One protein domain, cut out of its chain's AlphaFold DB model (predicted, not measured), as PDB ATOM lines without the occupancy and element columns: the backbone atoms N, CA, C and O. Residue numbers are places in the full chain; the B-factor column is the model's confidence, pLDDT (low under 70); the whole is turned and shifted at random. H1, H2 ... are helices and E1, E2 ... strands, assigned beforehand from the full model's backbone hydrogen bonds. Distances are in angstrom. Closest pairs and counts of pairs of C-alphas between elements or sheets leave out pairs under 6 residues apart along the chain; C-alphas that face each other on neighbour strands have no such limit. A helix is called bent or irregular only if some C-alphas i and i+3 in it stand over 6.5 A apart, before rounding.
ATOM      1  N   ARG A  10      55.340 -41.930  29.691       84.19
ATOM      2  CA  ARG A  10      56.247 -42.055  28.539       84.19
ATOM      3  C   ARG A  10      56.260 -40.844  27.600       84.19
ATOM      4  O   ARG A  10      57.253 -40.638  26.913       84.19
ATOM      5  N   GLN A  11      55.188 -40.050  27.557       86.69
ATOM      6  CA  GLN A  11      55.114 -38.816  26.768       86.69
ATOM      7  C   GLN A  11      55.618 -37.604  27.558       86.69
ATOM      8  O   GLN A  11      56.170 -36.684  26.960       86.69
ATOM      9  N   LEU A  12      55.488 -37.614  28.889       86.38
ATOM     10  CA  LEU A  12      55.778 -36.460  29.747       86.38
ATOM     11  C   LEU A  12      57.192 -35.891  29.552       86.38
ATOM     12  O   LEU A  12      57.369 -34.677  29.460       86.38
ATOM     13  N   ASN A  13      58.194 -36.765  29.442       86.06
ATOM     14  CA  ASN A  13      59.593 -36.357  29.270       86.06
ATOM     15  C   ASN A  13      59.919 -35.864  27.853       86.06
ATOM     16  O   ASN A  13      60.956 -35.237  27.656       86.06
ATOM     17  N   ALA A  14      59.057 -36.153  26.877       90.38
ATOM     18  CA  ALA A  14      59.219 -35.731  25.489       90.38
ATOM     19  C   ALA A  14      58.512 -34.400  25.183       90.38
ATOM     20  O   ALA A  14      58.710 -33.847  24.102       90.38
ATOM     21  N   LEU A  15      57.700 -33.882  26.111       90.81
ATOM     22  CA  LEU A  15      57.020 -32.605  25.927       90.81
ATOM     23  C   LEU A  15      58.009 -31.438  25.946       90.81
ATOM     24  O   LEU A  15      58.861 -31.327  26.832       90.81
ATOM     25  N   THR A  16      57.823 -30.520  25.007       94.31
ATOM     26  CA  THR A  16      58.429 -29.185  25.050       94.31
ATOM     27  C   THR A  16      57.845 -28.358  26.199       94.31
ATOM     28  O   THR A  16      56.767 -28.657  26.717       94.31
ATOM     29  N   GLU A  17      58.526 -27.280  26.588       92.31
ATOM     30  CA  GLU A  17      58.012 -26.362  27.616       92.31
ATOM     31  C   GLU A  17      56.698 -25.689  27.196       92.31
ATOM     32  O   GLU A  17      55.812 -25.506  28.025       92.31
ATOM     33  N   GLU A  18      56.529 -25.398  25.904       93.75
ATOM     34  CA  GLU A  18      55.281 -24.860  25.352       93.75
ATOM     35  C   GLU A  18      54.125 -25.859  25.497       93.75
ATOM     36  O   GLU A  18      53.046 -25.506  25.971       93.75
ATOM     37  N   GLN A  19      54.361 -27.132  25.167       93.12
ATOM     38  CA  GLN A  19      53.354 -28.182  25.331       93.12
ATOM     39  C   GLN A  19      53.003 -28.413  26.803       93.12
ATOM     40  O   GLN A  19      51.833 -28.604  27.122       93.12
ATOM     41  N   LYS A  20      53.984 -28.361  27.715       91.75
ATOM     42  CA  LYS A  20      53.722 -28.442  29.160       91.75
ATOM     43  C   LYS A  20      52.851 -27.275  29.621       91.75
ATOM     44  O   LYS A  20      51.830 -27.519  30.251       91.75
ATOM     45  N   ALA A  21      53.196 -26.045  29.241       91.50
ATOM     46  CA  ALA A  21      52.420 -24.862  29.601       91.50
ATOM     47  C   ALA A  21      50.973 -24.934  29.083       91.50
ATOM     48  O   ALA A  21      50.048 -24.636  29.833       91.50
ATOM     49  N   LYS A  22      50.765 -25.406  27.844       92.12
ATOM     50  CA  LYS A  22      49.422 -25.628  27.283       92.12
ATOM     51  C   LYS A  22      48.614 -26.634  28.113       92.12
ATOM     52  O   LYS A  22      47.426 -26.433  28.332       92.12
ATOM     53  N   ILE A  23      49.240 -27.715  28.578       91.88
ATOM     54  CA  ILE A  23      48.558 -28.728  29.399       91.88
ATOM     55  C   ILE A  23      48.264 -28.195  30.805       91.88
ATOM     56  O   ILE A  23      47.172 -28.444  31.308       91.88
ATOM     57  N   ASP A  24      49.180 -27.432  31.413       91.31
ATOM     58  CA  ASP A  24      48.932 -26.773  32.705       91.31
ATOM     59  C   ASP A  24      47.750 -25.791  32.587       91.31
ATOM     60  O   ASP A  24      46.884 -25.761  33.458       91.31
ATOM     61  N   GLU A  25      47.675 -25.026  31.491       92.94
ATOM     62  CA  GLU A  25      46.562 -24.110  31.214       92.94
ATOM     63  C   GLU A  25      45.239 -24.858  31.037       92.94
ATOM     64  O   GLU A  25      44.230 -24.474  31.635       92.94
ATOM     65  N   ILE A  26      45.234 -25.948  30.261       94.12
ATOM     66  CA  ILE A  26      44.053 -26.805  30.129       94.12
ATOM     67  C   ILE A  26      43.650 -27.330  31.503       94.12
ATOM     68  O   ILE A  26      42.484 -27.235  31.856       94.12
ATOM     69  N   PHE A  27      44.584 -27.822  32.316       91.12
ATOM     70  CA  PHE A  27      44.255 -28.298  33.654       91.12
ATOM     71  C   PHE A  27      43.652 -27.194  34.525       91.12
ATOM     72  O   PHE A  27      42.654 -27.434  35.197       91.12
ATOM     73  N   ASP A  28      44.207 -25.984  34.518       91.94
ATOM     74  CA  ASP A  28      43.726 -24.884  35.357       91.94
ATOM     75  C   ASP A  28      42.345 -24.357  34.901       91.94
ATOM     76  O   ASP A  28      41.562 -23.917  35.745       91.94
ATOM     77  N   THR A  29      42.021 -24.454  33.605       94.50
ATOM     78  CA  THR A  29      40.788 -23.901  33.004       94.50
ATOM     79  C   THR A  29      39.704 -24.926  32.673       94.50
ATOM     80  O   THR A  29      38.556 -24.533  32.468       94.50
ATOM     81  N   MET A  30      40.035 -26.221  32.623       96.31
ATOM     82  CA  MET A  30      39.072 -27.280  32.328       96.31
ATOM     83  C   MET A  30      37.974 -27.299  33.399       96.31
ATOM     84  O   MET A  30      38.305 -27.263  34.593       96.31
ATOM     85  N   PRO A  31      36.696 -27.393  32.991       98.00
ATOM     86  CA  PRO A  31      35.592 -27.549  33.922       98.00
ATOM     87  C   PRO A  31      35.782 -28.775  34.817       98.00
ATOM     88  O   PRO A  31      36.364 -29.781  34.408       98.00
ATOM     89  N   LYS A  32      35.319 -28.689  36.056       97.69
ATOM     90  CA  LYS A  32      35.274 -29.821  36.987       97.69
ATOM     91  C   LYS A  32      34.000 -30.626  36.776       97.69
ATOM     92  O   LYS A  32      33.033 -30.094  36.246       97.69
ATOM     93  N   THR A  33      33.979 -31.873  37.241       96.19
ATOM     94  CA  THR A  33      32.787 -32.729  37.188       96.19
ATOM     95  C   THR A  33      31.534 -31.968  37.635       96.19
ATOM     96  O   THR A  33      31.549 -31.319  38.685       96.19
ATOM     97  N   TYR A  34      30.460 -32.091  36.850       96.94
ATOM     98  CA  TYR A  34      29.154 -31.434  36.996       96.94
ATOM     99  C   TYR A  34      29.085 -29.966  36.545       96.94
ATOM    100  O   TYR A  34      27.984 -29.421  36.474       96.94
ATOM    101  N   GLU A  35      30.197 -29.309  36.207       98.44
ATOM    102  CA  GLU A  35      30.165 -27.920  35.722       98.44
ATOM    103  C   GLU A  35      29.641 -27.810  34.282       98.44
ATOM    104  O   GLU A  35      29.212 -26.729  33.876       98.44
ATOM    105  N   GLN A  36      29.629 -28.914  33.525       98.31
ATOM    106  CA  GLN A  36      29.026 -28.986  32.187       98.31
ATOM    107  C   GLN A  36      27.682 -29.736  32.152       98.31
ATOM    108  O   GLN A  36      27.145 -29.989  31.067       98.31
ATOM    109  N   ASP A  37      27.115 -30.088  33.312       96.88
ATOM    110  CA  ASP A  37      25.836 -30.802  33.371       96.88
ATOM    111  C   ASP A  37      24.700 -29.993  32.717       96.88
ATOM    112  O   ASP A  37      24.620 -28.767  32.812       96.88
ATOM    113  N   GLY A  38      23.816 -30.693  32.009       97.12
ATOM    114  CA  GLY A  38      22.709 -30.095  31.262       97.12
ATOM    115  C   GLY A  38      23.069 -29.473  29.904       97.12
ATOM    116  O   GLY A  38      22.151 -29.085  29.181       97.12
ATOM    117  N   LEU A  39      24.348 -29.414  29.508       98.00
ATOM    118  CA  LEU A  39      24.744 -28.929  28.174       98.00
ATOM    119  C   LEU A  39      24.521 -29.961  27.056       98.00
ATOM    120  O   LEU A  39      24.424 -29.591  25.887       98.00
ATOM    121  N   GLY A  40      24.410 -31.251  27.394       96.81
ATOM    122  CA  GLY A  40      24.248 -32.320  26.404       96.81
ATOM    123  C   GLY A  40      25.391 -32.319  25.386       96.81
ATOM    124  O   GLY A  40      26.559 -32.271  25.764       96.81
ATOM    125  N   ASP A  41      25.063 -32.323  24.094       97.50
ATOM    126  CA  ASP A  41      26.066 -32.348  23.019       97.50
ATOM    127  C   ASP A  41      26.841 -31.022  22.848       97.50
ATOM    128  O   ASP A  41      27.823 -30.975  22.100       97.50
ATOM    129  N   GLU A  42      26.442 -29.958  23.553       98.50
ATOM    130  CA  GLU A  42      27.175 -28.684  23.614       98.50
ATOM    131  C   GLU A  42      28.288 -28.690  24.673       98.50
ATOM    132  O   GLU A  42      29.066 -27.736  24.747       98.50
ATOM    133  N   ALA A  43      28.402 -29.755  25.478       98.62
ATOM    134  CA  ALA A  43      29.551 -29.933  26.360       98.62
ATOM    135  C   ALA A  43      30.851 -29.946  25.539       98.62
ATOM    136  O   ALA A  43      30.920 -30.504  24.440       98.62
ATOM    137  N   VAL A  44      31.893 -29.316  26.070       98.75
ATOM    138  CA  VAL A  44      33.178 -29.116  25.403       98.75
ATOM    139  C   VAL A  44      34.187 -30.116  25.944       98.75
ATOM    140  O   VAL A  44      34.453 -30.160  27.145       98.75
ATOM    141  N   ALA A  45      34.783 -30.900  25.049       98.69
ATOM    142  CA  ALA A  45      35.963 -31.691  25.353       98.69
ATOM    143  C   ALA A  45      37.225 -30.834  25.229       98.69
ATOM    144  O   ALA A  45      37.386 -30.099  24.257       98.69
ATOM    145  N   HIS A  46      38.137 -30.971  26.185       98.19
ATOM    146  CA  HIS A  46      39.380 -30.210  26.306       98.19
ATOM    147  C   HIS A  46      40.638 -31.044  26.034       98.19
ATOM    148  O   HIS A  46      41.653 -30.487  25.619       98.19
ATOM    149  N   LEU A  47      40.582 -32.364  26.235       97.00
ATOM    150  CA  LEU A  47      41.666 -33.291  25.894       97.00
ATOM    151  C   LEU A  47      41.147 -34.408  24.994       97.00
ATOM    152  O   LEU A  47      39.997 -34.826  25.119       97.00
ATOM    153  N   HIS A  48      42.023 -34.918  24.134       97.25
ATOM    154  CA  HIS A  48      41.765 -36.071  23.282       97.25
ATOM    155  C   HIS A  48      42.922 -37.058  23.411       97.25
ATOM    156  O   HIS A  48      44.077 -36.731  23.133       97.25
ATOM    157  N   TYR A  49      42.602 -38.271  23.836       96.56
ATOM    158  CA  TYR A  49      43.519 -39.393  23.852       96.56
ATOM    159  C   TYR A  49      43.114 -40.408  22.799       96.56
ATOM    160  O   TYR A  49      41.927 -40.664  22.587       96.56
ATOM    161  N   MET A  50      44.112 -41.029  22.186       95.12
ATOM    162  CA  MET A  50      43.906 -42.055  21.180       95.12
ATOM    163  C   MET A  50      44.800 -43.267  21.412       95.12
ATOM    164  O   MET A  50      45.973 -43.149  21.773       95.12
ATOM    165  N   VAL A  51      44.234 -44.441  21.148       94.56
ATOM    166  CA  VAL A  51      44.946 -45.720  21.118       94.56
ATOM    167  C   VAL A  51      44.791 -46.303  19.733       94.56
ATOM    168  O   VAL A  51      43.677 -46.590  19.304       94.56
ATOM    169  N   GLU A  52      45.910 -46.522  19.057       92.00
ATOM    170  CA  GLU A  52      45.952 -47.344  17.851       92.00
ATOM    171  C   GLU A  52      46.218 -48.794  18.261       92.00
ATOM    172  O   GLU A  52      47.178 -49.096  18.982       92.00
ATOM    173  N   THR A  53      45.345 -49.698  17.836       88.75
ATOM    174  CA  THR A  53      45.471 -51.133  18.084       88.75
ATOM    175  C   THR A  53      46.318 -51.794  16.988       88.75
ATOM    176  O   THR A  53      46.375 -51.303  15.858       88.75
ATOM    177  N   PRO A  54      46.943 -52.960  17.249       89.69
ATOM    178  CA  PRO A  54      47.774 -53.647  16.251       89.69
ATOM    179  C   PRO A  54      47.056 -54.028  14.947       89.69
ATOM    180  O   PRO A  54      47.703 -54.221  13.924       89.69
ATOM    181  N   ASN A  55      45.726 -54.150  14.969       88.94
ATOM    182  CA  ASN A  55      44.899 -54.427  13.792       88.94
ATOM    183  C   ASN A  55      44.418 -53.157  13.059       88.94
ATOM    184  O   ASN A  55      43.577 -53.261  12.170       88.94
ATOM    185  N   GLY A  56      44.966 -51.983  13.395       87.25
ATOM    186  CA  GLY A  56      44.716 -50.728  12.683       87.25
ATOM    187  C   GLY A  56      43.424 -50.015  13.081       87.25
ATOM    188  O   GLY A  56      42.970 -49.145  12.341       87.25
ATOM    189  N   TYR A  57      42.821 -50.371  14.217       90.88
ATOM    190  CA  TYR A  57      41.683 -49.638  14.762       90.88
ATOM    191  C   TYR A  57      42.145 -48.527  15.696       90.88
ATOM    192  O   TYR A  57      43.188 -48.630  16.341       90.88
ATOM    193  N   THR A  58      41.335 -47.480  15.794       92.88
ATOM    194  CA  THR A  58      41.575 -46.369  16.712       92.88
ATOM    195  C   THR A  58      40.455 -46.310  17.738       92.88
ATOM    196  O   THR A  58      39.274 -46.358  17.392       92.88
ATOM    197  N   CYS A  59      40.832 -46.227  19.007       95.12
ATOM    198  CA  CYS A  59      39.935 -45.911  20.109       95.12
ATOM    199  C   CYS A  59      40.203 -44.479  20.569       95.12
ATOM    200  O   CYS A  59      41.357 -44.045  20.571       95.12
ATOM    201  N   HIS A  60      39.149 -43.775  20.971       97.12
ATOM    202  CA  HIS A  60      39.192 -42.364  21.336       97.12
ATOM    203  C   HIS A  60      38.621 -42.139  22.734       97.12
ATOM    204  O   HIS A  60      37.590 -42.716  23.084       97.12
ATOM    205  N   TRP A  61      39.261 -41.252  23.491       98.12
ATOM    206  CA  TRP A  61      38.762 -40.710  24.751       98.12
ATOM    207  C   TRP A  61      38.835 -39.190  24.678       98.12
ATOM    208  O   TRP A  61      39.915 -38.626  24.519       98.12
ATOM    209  N   PHE A  62      37.694 -38.525  24.798       98.25
ATOM    210  CA  PHE A  62      37.580 -37.072  24.820       98.25
ATOM    211  C   PHE A  62      37.178 -36.640  26.224       98.25
ATOM    212  O   PHE A  62      36.109 -37.020  26.691       98.25
ATOM    213  N   ILE A  63      38.014 -35.862  26.905       98.25
ATOM    214  CA  ILE A  63      37.755 -35.442  28.288       98.25
ATOM    215  C   ILE A  63      37.036 -34.107  28.290       98.25
ATOM    216  O   ILE A  63      37.579 -33.132  27.772       98.25
ATOM    217  N   THR A  64      35.848 -34.059  28.884       98.62
ATOM    218  CA  THR A  64      35.074 -32.827  29.066       98.62
ATOM    219  C   THR A  64      35.411 -32.152  30.383       98.62
ATOM    220  O   THR A  64      35.555 -30.932  30.427       98.62
ATOM    221  N   GLU A  65      35.581 -32.931  31.448       98.38
ATOM    222  CA  GLU A  65      35.755 -32.399  32.795       98.38
ATOM    223  C   GLU A  65      36.857 -33.139  33.555       98.38
ATOM    224  O   GLU A  65      36.979 -34.363  33.476       98.38
ATOM    225  N   LYS A  66      37.637 -32.389  34.334       96.75
ATOM    226  CA  LYS A  66      38.558 -32.947  35.329       96.75
ATOM    227  C   LYS A  66      37.799 -33.336  36.590       96.75
ATOM    228  O   LYS A  66      36.727 -32.791  36.856       96.75
ATOM    229  N   ASP A  67      38.377 -34.214  37.407       95.31
ATOM    230  CA  ASP A  67      37.785 -34.494  38.709       95.31
ATOM    231  C   ASP A  67      37.732 -33.212  39.558       95.31
ATOM    232  O   ASP A  67      38.648 -32.377  39.562       95.31
ATOM    233  N   MET A  68      36.625 -33.040  40.273       94.69
ATOM    234  CA  MET A  68      36.475 -31.978  41.256       94.69
ATOM    235  C   MET A  68      37.350 -32.204  42.497       94.69
ATOM    236  O   MET A  68      37.665 -31.232  43.192       94.69
ATOM    237  N   GLU A  69      37.734 -33.454  42.767       91.38
ATOM    238  CA  GLU A  69      38.577 -33.869  43.883       91.38
ATOM    239  C   GLU A  69      40.056 -34.003  43.495       91.38
ATOM    240  O   GLU A  69      40.427 -34.211  42.343       91.38
ATOM    241  N   GLU A  70      40.918 -33.898  44.505       88.81
ATOM    242  CA  GLU A  70      42.346 -34.187  44.394       88.81
ATOM    243  C   GLU A  70      42.692 -35.399  45.272       88.81
ATOM    244  O   GLU A  70      42.194 -35.491  46.399       88.81
ATOM    245  N   PRO A  71      43.607 -36.282  44.835       88.56
ATOM    246  CA  PRO A  71      44.364 -36.234  43.578       88.56
ATOM    247  C   PRO A  71      43.556 -36.693  42.349       88.56
ATOM    248  O   PRO A  71      42.659 -37.524  42.446       88.56
ATOM    249  N   GLN A  72      43.937 -36.190  41.175       89.94
ATOM    250  CA  GLN A  72      43.305 -36.492  39.883       89.94
ATOM    251  C   GLN A  72      43.573 -37.938  39.422       89.94
ATOM    252  O   GLN A  72      44.584 -38.214  38.773       89.94
ATOM    253  N   TYR A  73      42.676 -38.870  39.754       92.69
ATOM    254  CA  TYR A  73      42.743 -40.268  39.288       92.69
ATOM    255  C   TYR A  73      41.771 -40.600  38.158       92.69
ATOM    256  O   TYR A  73      41.955 -41.598  37.458       92.69
ATOM    257  N   GLN A  74      40.751 -39.775  37.973       95.00
ATOM    258  CA  GLN A  74      39.735 -39.949  36.949       95.00
ATOM    259  C   GLN A  74      39.386 -38.605  36.313       95.00
ATOM    260  O   GLN A  74      39.820 -37.547  36.762       95.00
ATOM    261  N   ALA A  75      38.602 -38.674  35.250       97.00
ATOM    262  CA  ALA A  75      38.005 -37.536  34.575       97.00
ATOM    263  C   ALA A  75      36.630 -37.950  34.031       97.00
ATOM    264  O   ALA A  75      36.310 -39.140  34.018       97.00
ATOM    265  N   PHE A  76      35.821 -37.003  33.570       98.12
ATOM    266  CA  PHE A  76      34.563 -37.299  32.885       98.12
ATOM    267  C   PHE A  76      34.688 -36.977  31.397       98.12
ATOM    268  O   PHE A  76      35.338 -36.001  31.006       98.12
ATOM    269  N   GLY A  77      34.108 -37.818  30.545       98.31
ATOM    270  CA  GLY A  77      34.226 -37.622  29.110       98.31
ATOM    271  C   GLY A  77      33.574 -38.699  28.260       98.31
ATOM    272  O   GLY A  77      32.904 -39.601  28.758       98.31
ATOM    273  N   LEU A  78      33.777 -38.572  26.951       98.38
ATOM    274  CA  LEU A  78      33.244 -39.450  25.917       98.38
ATOM    275  C   LEU A  78      34.292 -40.476  25.497       98.38
ATOM    276  O   LEU A  78      35.417 -40.121  25.147       98.38
ATOM    277  N   VAL A  79      33.896 -41.740  25.428       97.44
ATOM    278  CA  VAL A  79      34.724 -42.835  24.925       97.44
ATOM    279  C   VAL A  79      34.110 -43.416  23.663       97.44
ATOM    280  O   VAL A  79      32.905 -43.639  23.591       97.44
ATOM    281  N   ARG A  80      34.951 -43.707  22.670       95.75
ATOM    282  CA  ARG A  80      34.598 -44.470  21.469       95.75
ATOM    283  C   ARG A  80      35.623 -45.574  21.264       95.75
ATOM    284  O   ARG A  80      36.750 -45.322  20.840       95.75
ATOM    285  N   LEU A  81      35.225 -46.812  21.541       93.38
ATOM    286  CA  LEU A  81      36.073 -47.983  21.324       93.38
ATOM    287  C   LEU A  81      35.877 -48.501  19.898       93.38
ATOM    288  O   LEU A  81      34.994 -49.315  19.624       93.38
ATOM    289  N   HIS A  82      36.696 -48.009  18.967       88.88
ATOM    290  CA  HIS A  82      36.595 -48.344  17.549       88.88
ATOM    291  C   HIS A  82      35.178 -48.080  16.987       88.88
ATOM    292  O   HIS A  82      34.742 -46.933  16.935       88.88
ATOM    293  N   ASN A  83      34.448 -49.120  16.573       86.25
ATOM    294  CA  ASN A  83      33.113 -49.026  15.976       86.25
ATOM    295  C   ASN A  83      31.973 -49.276  16.979       86.25
ATOM    296  O   ASN A  83      30.815 -49.384  16.578       86.25
ATOM    297  N   TRP A  84      32.280 -49.384  18.273       91.31
ATOM    298  CA  TRP A  84      31.274 -49.559  19.320       91.31
ATOM    299  C   TRP A  84      30.556 -48.243  19.610       91.31
ATOM    300  O   TRP A  84      31.178 -47.200  19.453       91.31
ATOM    301  N   PRO A  85      29.280 -48.246  20.038       93.06
ATOM    302  CA  PRO A  85      28.591 -47.027  20.457       93.06
ATOM    303  C   PRO A  85      29.442 -46.181  21.408       93.06
ATOM    304  O   PRO A  85      30.173 -46.722  22.236       93.06
ATOM    305  N   SER A  86      29.388 -44.861  21.240       95.19
ATOM    306  CA  SER A  86      30.109 -43.964  22.138       95.19
ATOM    307  C   SER A  86      29.389 -43.882  23.481       95.19
ATOM    308  O   SER A  86      28.158 -43.876  23.516       95.19
ATOM    309  N   GLU A  87      30.143 -43.776  24.569       96.62
ATOM    310  CA  GLU A  87      29.602 -43.704  25.928       96.62
ATOM    311  C   GLU A  87      30.205 -42.517  26.683       96.62
ATOM    312  O   GLU A  87      31.411 -42.284  26.617       96.62
ATOM    313  N   LEU A  88      29.359 -41.762  27.390       97.62
ATOM    314  CA  LEU A  88      29.783 -40.736  28.342       97.62
ATOM    315  C   LEU A  88      29.889 -41.352  29.734       97.62
ATOM    316  O   LEU A  88      28.972 -42.046  30.177       97.62
ATOM    317  N   GLY A  89      30.976 -41.069  30.439       97.62
ATOM    318  CA  GLY A  89      31.161 -41.585  31.785       97.62
ATOM    319  C   GLY A  89      32.476 -41.176  32.424       97.62
ATOM    320  O   GLY A  89      33.263 -40.406  31.872       97.62
ATOM    321  N   TYR A  90      32.700 -41.729  33.612       97.38
ATOM    322  CA  TYR A  90      33.968 -41.609  34.315       97.38
ATOM    323  C   TYR A  90      35.042 -42.454  33.628       97.38
ATOM    324  O   TYR A  90      34.824 -43.618  33.292       97.38
ATOM    325  N   ILE A  91      36.211 -41.858  33.442       97.31
ATOM    326  CA  ILE A  91      37.374 -42.438  32.777       97.31
ATOM    327  C   ILE A  91      38.507 -42.495  33.797       97.31
ATOM    328  O   ILE A  91      38.926 -41.464  34.318       97.31
ATOM    329  N   SER A  92      39.030 -43.693  34.060       95.06
ATOM    330  CA  SER A  92      40.216 -43.881  34.902       95.06
ATOM    331  C   SER A  92      41.461 -43.366  34.181       95.06
ATOM    332  O   SER A  92      41.905 -43.968  33.205       95.06
ATOM    333  N   LEU A  93      42.054 -42.267  34.660       92.38
ATOM    334  CA  LEU A  93      43.306 -41.732  34.110       92.38
ATOM    335  C   LEU A  93      44.489 -42.653  34.415       92.38
ATOM    336  O   LEU A  93      45.441 -42.699  33.637       92.38
ATOM    337  N   VAL A  94      44.412 -43.404  35.519       91.62
ATOM    338  CA  VAL A  94      45.416 -44.406  35.899       91.62
ATOM    339  C   VAL A  94      45.492 -45.494  34.829       91.62
ATOM    340  O   VAL A  94      46.547 -45.688  34.233       91.62
ATOM    341  N   GLU A  95      44.364 -46.133  34.509       93.00
ATOM    342  CA  GLU A  95      44.319 -47.194  33.493       93.00
ATOM    343  C   GLU A  95      44.612 -46.644  32.089       93.00
ATOM    344  O   GLU A  95      45.353 -47.250  31.315       93.00
ATOM    345  N   LEU A  96      44.073 -45.462  31.764       91.44
ATOM    346  CA  LEU A  96      44.275 -44.816  30.467       91.44
ATOM    347  C   LEU A  96      45.765 -44.546  30.195       91.44
ATOM    348  O   LEU A  96      46.269 -44.833  29.106       91.44
ATOM    349  N   CYS A  97      46.488 -44.027  31.190       87.62
ATOM    350  CA  CYS A  97      47.912 -43.717  31.069       87.62
ATOM    351  C   CYS A  97      48.819 -44.960  31.073       87.62
ATOM    352  O   CYS A  97      49.961 -44.867  30.615       87.62
ATOM    353  N   GLU A  98      48.333 -46.112  31.543       90.12
ATOM    354  CA  GLU A  98      49.067 -47.386  31.533       90.12
ATOM    355  C   GLU A  98      49.049 -48.092  30.166       90.12
ATOM    356  O   GLU A  98      49.968 -48.848  29.860       90.12
ATOM    357  N   ILE A  99      48.073 -47.820  29.291       91.12
ATOM    358  CA  ILE A  99      47.980 -48.464  27.966       91.12
ATOM    359  C   ILE A  99      49.175 -48.076  27.095       91.12
ATOM    360  O   ILE A  99      49.278 -46.916  26.729       91.12
ATOM    361  N   ASP A 100      50.027 -49.017  26.677       88.62
ATOM    362  CA  ASP A 100      51.307 -48.736  25.992       88.62
ATOM    363  C   ASP A 100      51.240 -47.860  24.733       88.62
ATOM    364  O   ASP A 100      52.100 -47.004  24.516       88.62
ATOM    365  N   SER A 101      50.214 -48.035  23.906       90.75
ATOM    366  CA  SER A 101      50.043 -47.263  22.671       90.75
ATOM    367  C   SER A 101      49.195 -45.999  22.838       90.75
ATOM    368  O   SER A 101      48.936 -45.322  21.843       90.75
ATOM    369  N   MET A 102      48.795 -45.646  24.068       92.19
ATOM    370  CA  MET A 102      48.048 -44.415  24.340       92.19
ATOM    371  C   MET A 102      48.888 -43.184  24.018       92.19
ATOM    372  O   MET A 102      50.028 -43.058  24.492       92.19
ATOM    373  N   LYS A 103      48.283 -42.265  23.266       93.19
ATOM    374  CA  LYS A 103      48.838 -40.970  22.885       93.19
ATOM    375  C   LYS A 103      47.853 -39.864  23.257       93.19
ATOM    376  O   LYS A 103      46.687 -39.935  22.880       93.19
ATOM    377  N   LEU A 104      48.335 -38.832  23.943       94.50
ATOM    378  CA  LEU A 104      47.653 -37.542  24.033       94.50
ATOM    379  C   LEU A 104      47.846 -36.759  22.721       94.50
ATOM    380  O   LEU A 104      48.981 -36.594  22.267       94.50
ATOM    381  N   ASP A 105      46.752 -36.280  22.133       94.94
ATOM    382  CA  ASP A 105      46.741 -35.402  20.960       94.94
ATOM    383  C   ASP A 105      47.030 -33.955  21.388       94.94
ATOM    384  O   ASP A 105      46.186 -33.263  21.958       94.94
ATOM    385  N   LEU A 106      48.260 -33.502  21.142       92.44
ATOM    386  CA  LEU A 106      48.730 -32.177  21.561       92.44
ATOM    387  C   LEU A 106      48.216 -31.045  20.663       92.44
ATOM    388  O   LEU A 106      48.266 -29.880  21.073       92.44
ATOM    389  N   ASP A 107      47.693 -31.369  19.479       93.50
ATOM    390  CA  ASP A 107      47.127 -30.409  18.529       93.50
ATOM    391  C   ASP A 107      45.609 -30.266  18.682       93.50
ATOM    392  O   ASP A 107      45.018 -29.334  18.122       93.50
ATOM    393  N   PHE A 108      44.990 -31.123  19.501       96.56
ATOM    394  CA  PHE A 108      43.584 -31.020  19.860       96.56
ATOM    395  C   PHE A 108      43.250 -29.626  20.406       96.56
ATOM    396  O   PHE A 108      44.027 -28.981  21.132       96.56
ATOM    397  N   LYS A 109      42.069 -29.150  20.016       96.19
ATOM    398  CA  LYS A 109      41.496 -27.869  20.429       96.19
ATOM    399  C   LYS A 109      40.162 -28.136  21.114       96.19
ATOM    400  O   LYS A 109      39.478 -29.069  20.690       96.19
ATOM    401  N   PRO A 110      39.766 -27.318  22.105       97.94
ATOM    402  CA  PRO A 110      38.461 -27.450  22.732       97.94
ATOM    403  C   PRO A 110      37.344 -27.543  21.688       97.94
ATOM    404  O   PRO A 110      37.236 -26.676  20.820       97.94
ATOM    405  N   THR A 111      36.576 -28.629  21.735       98.50
ATOM    406  CA  THR A 111      35.608 -29.003  20.693       98.50
ATOM    407  C   THR A 111      34.349 -29.562  21.348       98.50
ATOM    408  O   THR A 111      34.444 -30.350  22.286       98.50
ATOM    409  N   THR A 112      33.170 -29.162  20.869       98.69
ATOM    410  CA  THR A 112      31.890 -29.674  21.396       98.69
ATOM    411  C   THR A 112      31.711 -31.160  21.083       98.69
ATOM    412  O   THR A 112      32.216 -31.650  20.068       98.69
ATOM    413  N   LEU A 113      30.954 -31.885  21.909       98.38
ATOM    414  CA  LEU A 113      30.625 -33.287  21.636       98.38
ATOM    415  C   LEU A 113      29.919 -33.444  20.281       98.38
ATOM    416  O   LEU A 113      30.270 -34.340  19.514       98.38
ATOM    417  N   SER A 114      29.013 -32.528  19.924       97.75
ATOM    418  CA  SER A 114      28.365 -32.490  18.604       97.75
ATOM    419  C   SER A 114      29.381 -32.448  17.452       97.75
ATOM    420  O   SER A 114      29.313 -33.235  16.502       97.75
ATOM    421  N   GLN A 115      30.394 -31.581  17.552       98.12
ATOM    422  CA  GLN A 115      31.476 -31.509  16.567       98.12
ATOM    423  C   GLN A 115      32.346 -32.770  16.568       98.12
ATOM    424  O   GLN A 115      32.739 -33.223  15.492       98.12
ATOM    425  N   ILE A 116      32.631 -33.362  17.732       97.50
ATOM    426  CA  ILE A 116      33.364 -34.633  17.841       97.50
ATOM    427  C   ILE A 116      32.633 -35.747  17.092       97.50
ATOM    428  O   ILE A 116      33.251 -36.441  16.279       97.50
ATOM    429  N   TYR A 117      31.320 -35.878  17.288       95.56
ATOM    430  CA  TYR A 117      30.508 -36.840  16.545       95.56
ATOM    431  C   TYR A 117      30.583 -36.612  15.033       95.56
ATOM    432  O   TYR A 117      30.714 -37.569  14.275       95.56
ATOM    433  N   ALA A 118      30.561 -35.355  14.587       94.88
ATOM    434  CA  ALA A 118      30.616 -35.015  13.167       94.88
ATOM    435  C   ALA A 118      31.996 -35.223  12.513       94.88
ATOM    436  O   ALA A 118      32.067 -35.401  11.296       94.88
ATOM    437  N   THR A 119      33.089 -35.169  13.281       92.00
ATOM    438  CA  THR A 119      34.458 -35.087  12.733       92.00
ATOM    439  C   THR A 119      35.324 -36.295  13.056       92.00
ATOM    440  O   THR A 119      35.951 -36.843  12.153       92.00
ATOM    441  N   TYR A 120      35.354 -36.726  14.316       90.12
ATOM    442  CA  TYR A 120      36.187 -37.840  14.766       90.12
ATOM    443  C   TYR A 120      35.446 -39.169  14.691       90.12
ATOM    444  O   TYR A 120      36.050 -40.198  14.407       90.12
ATOM    445  N   LEU A 121      34.143 -39.149  14.984       89.88
ATOM    446  CA  LEU A 121      33.360 -40.368  15.191       89.88
ATOM    447  C   LEU A 121      32.320 -40.618  14.102       89.88
ATOM    448  O   LEU A 121      31.493 -41.520  14.256       89.88
TER     449      LEU A 121
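This is residues 10 to 121 of the 124 residues of an uncharacterized protein of Moraxella osloensis (UniProt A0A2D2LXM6). A strongly twisted sheet of five antiparallel strands makes the core, sharply bent in E3; the short helix H2 packs on it and joins its edge strands E4 and E5 along the chain. H1 and H3 lie at separate places round this sheet and each only grazes it. The printed part has 112 residues, mixed in class, with three named helices and five named strands in the order H1 E1 E2 E3 E4 H2 E5 H3; across the sheet the order is E4 E3 E2 E1 E5. It is compact, with a radius of gyration of the C-alphas of 13.6 A and spans of 37 by 34 by 23 A.

Start at H1, residues 17 to 29, which only grazes the sheet with residues 23 to 29; its closest C-alphas to E2, residues 58 to 66, are those of Phe 27 and Lys 66, 7.5 A apart. E1, residues 47 to 52, forms an antiparallel hairpin with E2 at 159 degrees, with N 49 and O 61 2.8 A apart, within hydrogen-bond range. E3, residues 74 to 81, forms a hairpin with E2 at 155 degrees, N 62 and O 78 at 2.8 A, and bends by 79 degrees at residue 77. E4, residues 87 to 92, forms a hairpin with E3 at 128 degrees, N 79 and O 87 at 2.8 A. E1 to E4 are a meander, each strand the antiparallel neighbour of the one before. H2, residues 93 to 98, is on the sheet; its closest C-alphas to E3 are those of Leu 93 and Gln 74, 4.9 A apart. E5, residues 102 to 104, is antiparallel to E1 at 149 degrees, N 50 and O 103 at 2.9 A. H3, residues 113 to 119, only grazes the sheet with residues 113 to 117. H1, H2 and H3 are apart from one another, and in each every O i to N i+4 pair is within hydrogen-bond range.

Find C-alpha 17 at (58.012, -26.362, 27.616); from there H1 runs 18.2 A. E2 runs 23.1 A from C-alpha 58 at (41.575, -46.369, 16.712), E3 17.9 A and E1 16.7 A. H3 ends at C-alpha 119, (34.458, -35.087, 12.733).

The C-alphas of Gly 38 and Pro 54 are the two farthest apart, 37.5 A. The long link, residues 30 to 46, joins H1 to E1; its residues 44 to 45 pair antiparallel with residues 111 to 112. The printed part has no cut, and no printed residue is under 70 in pLDDT.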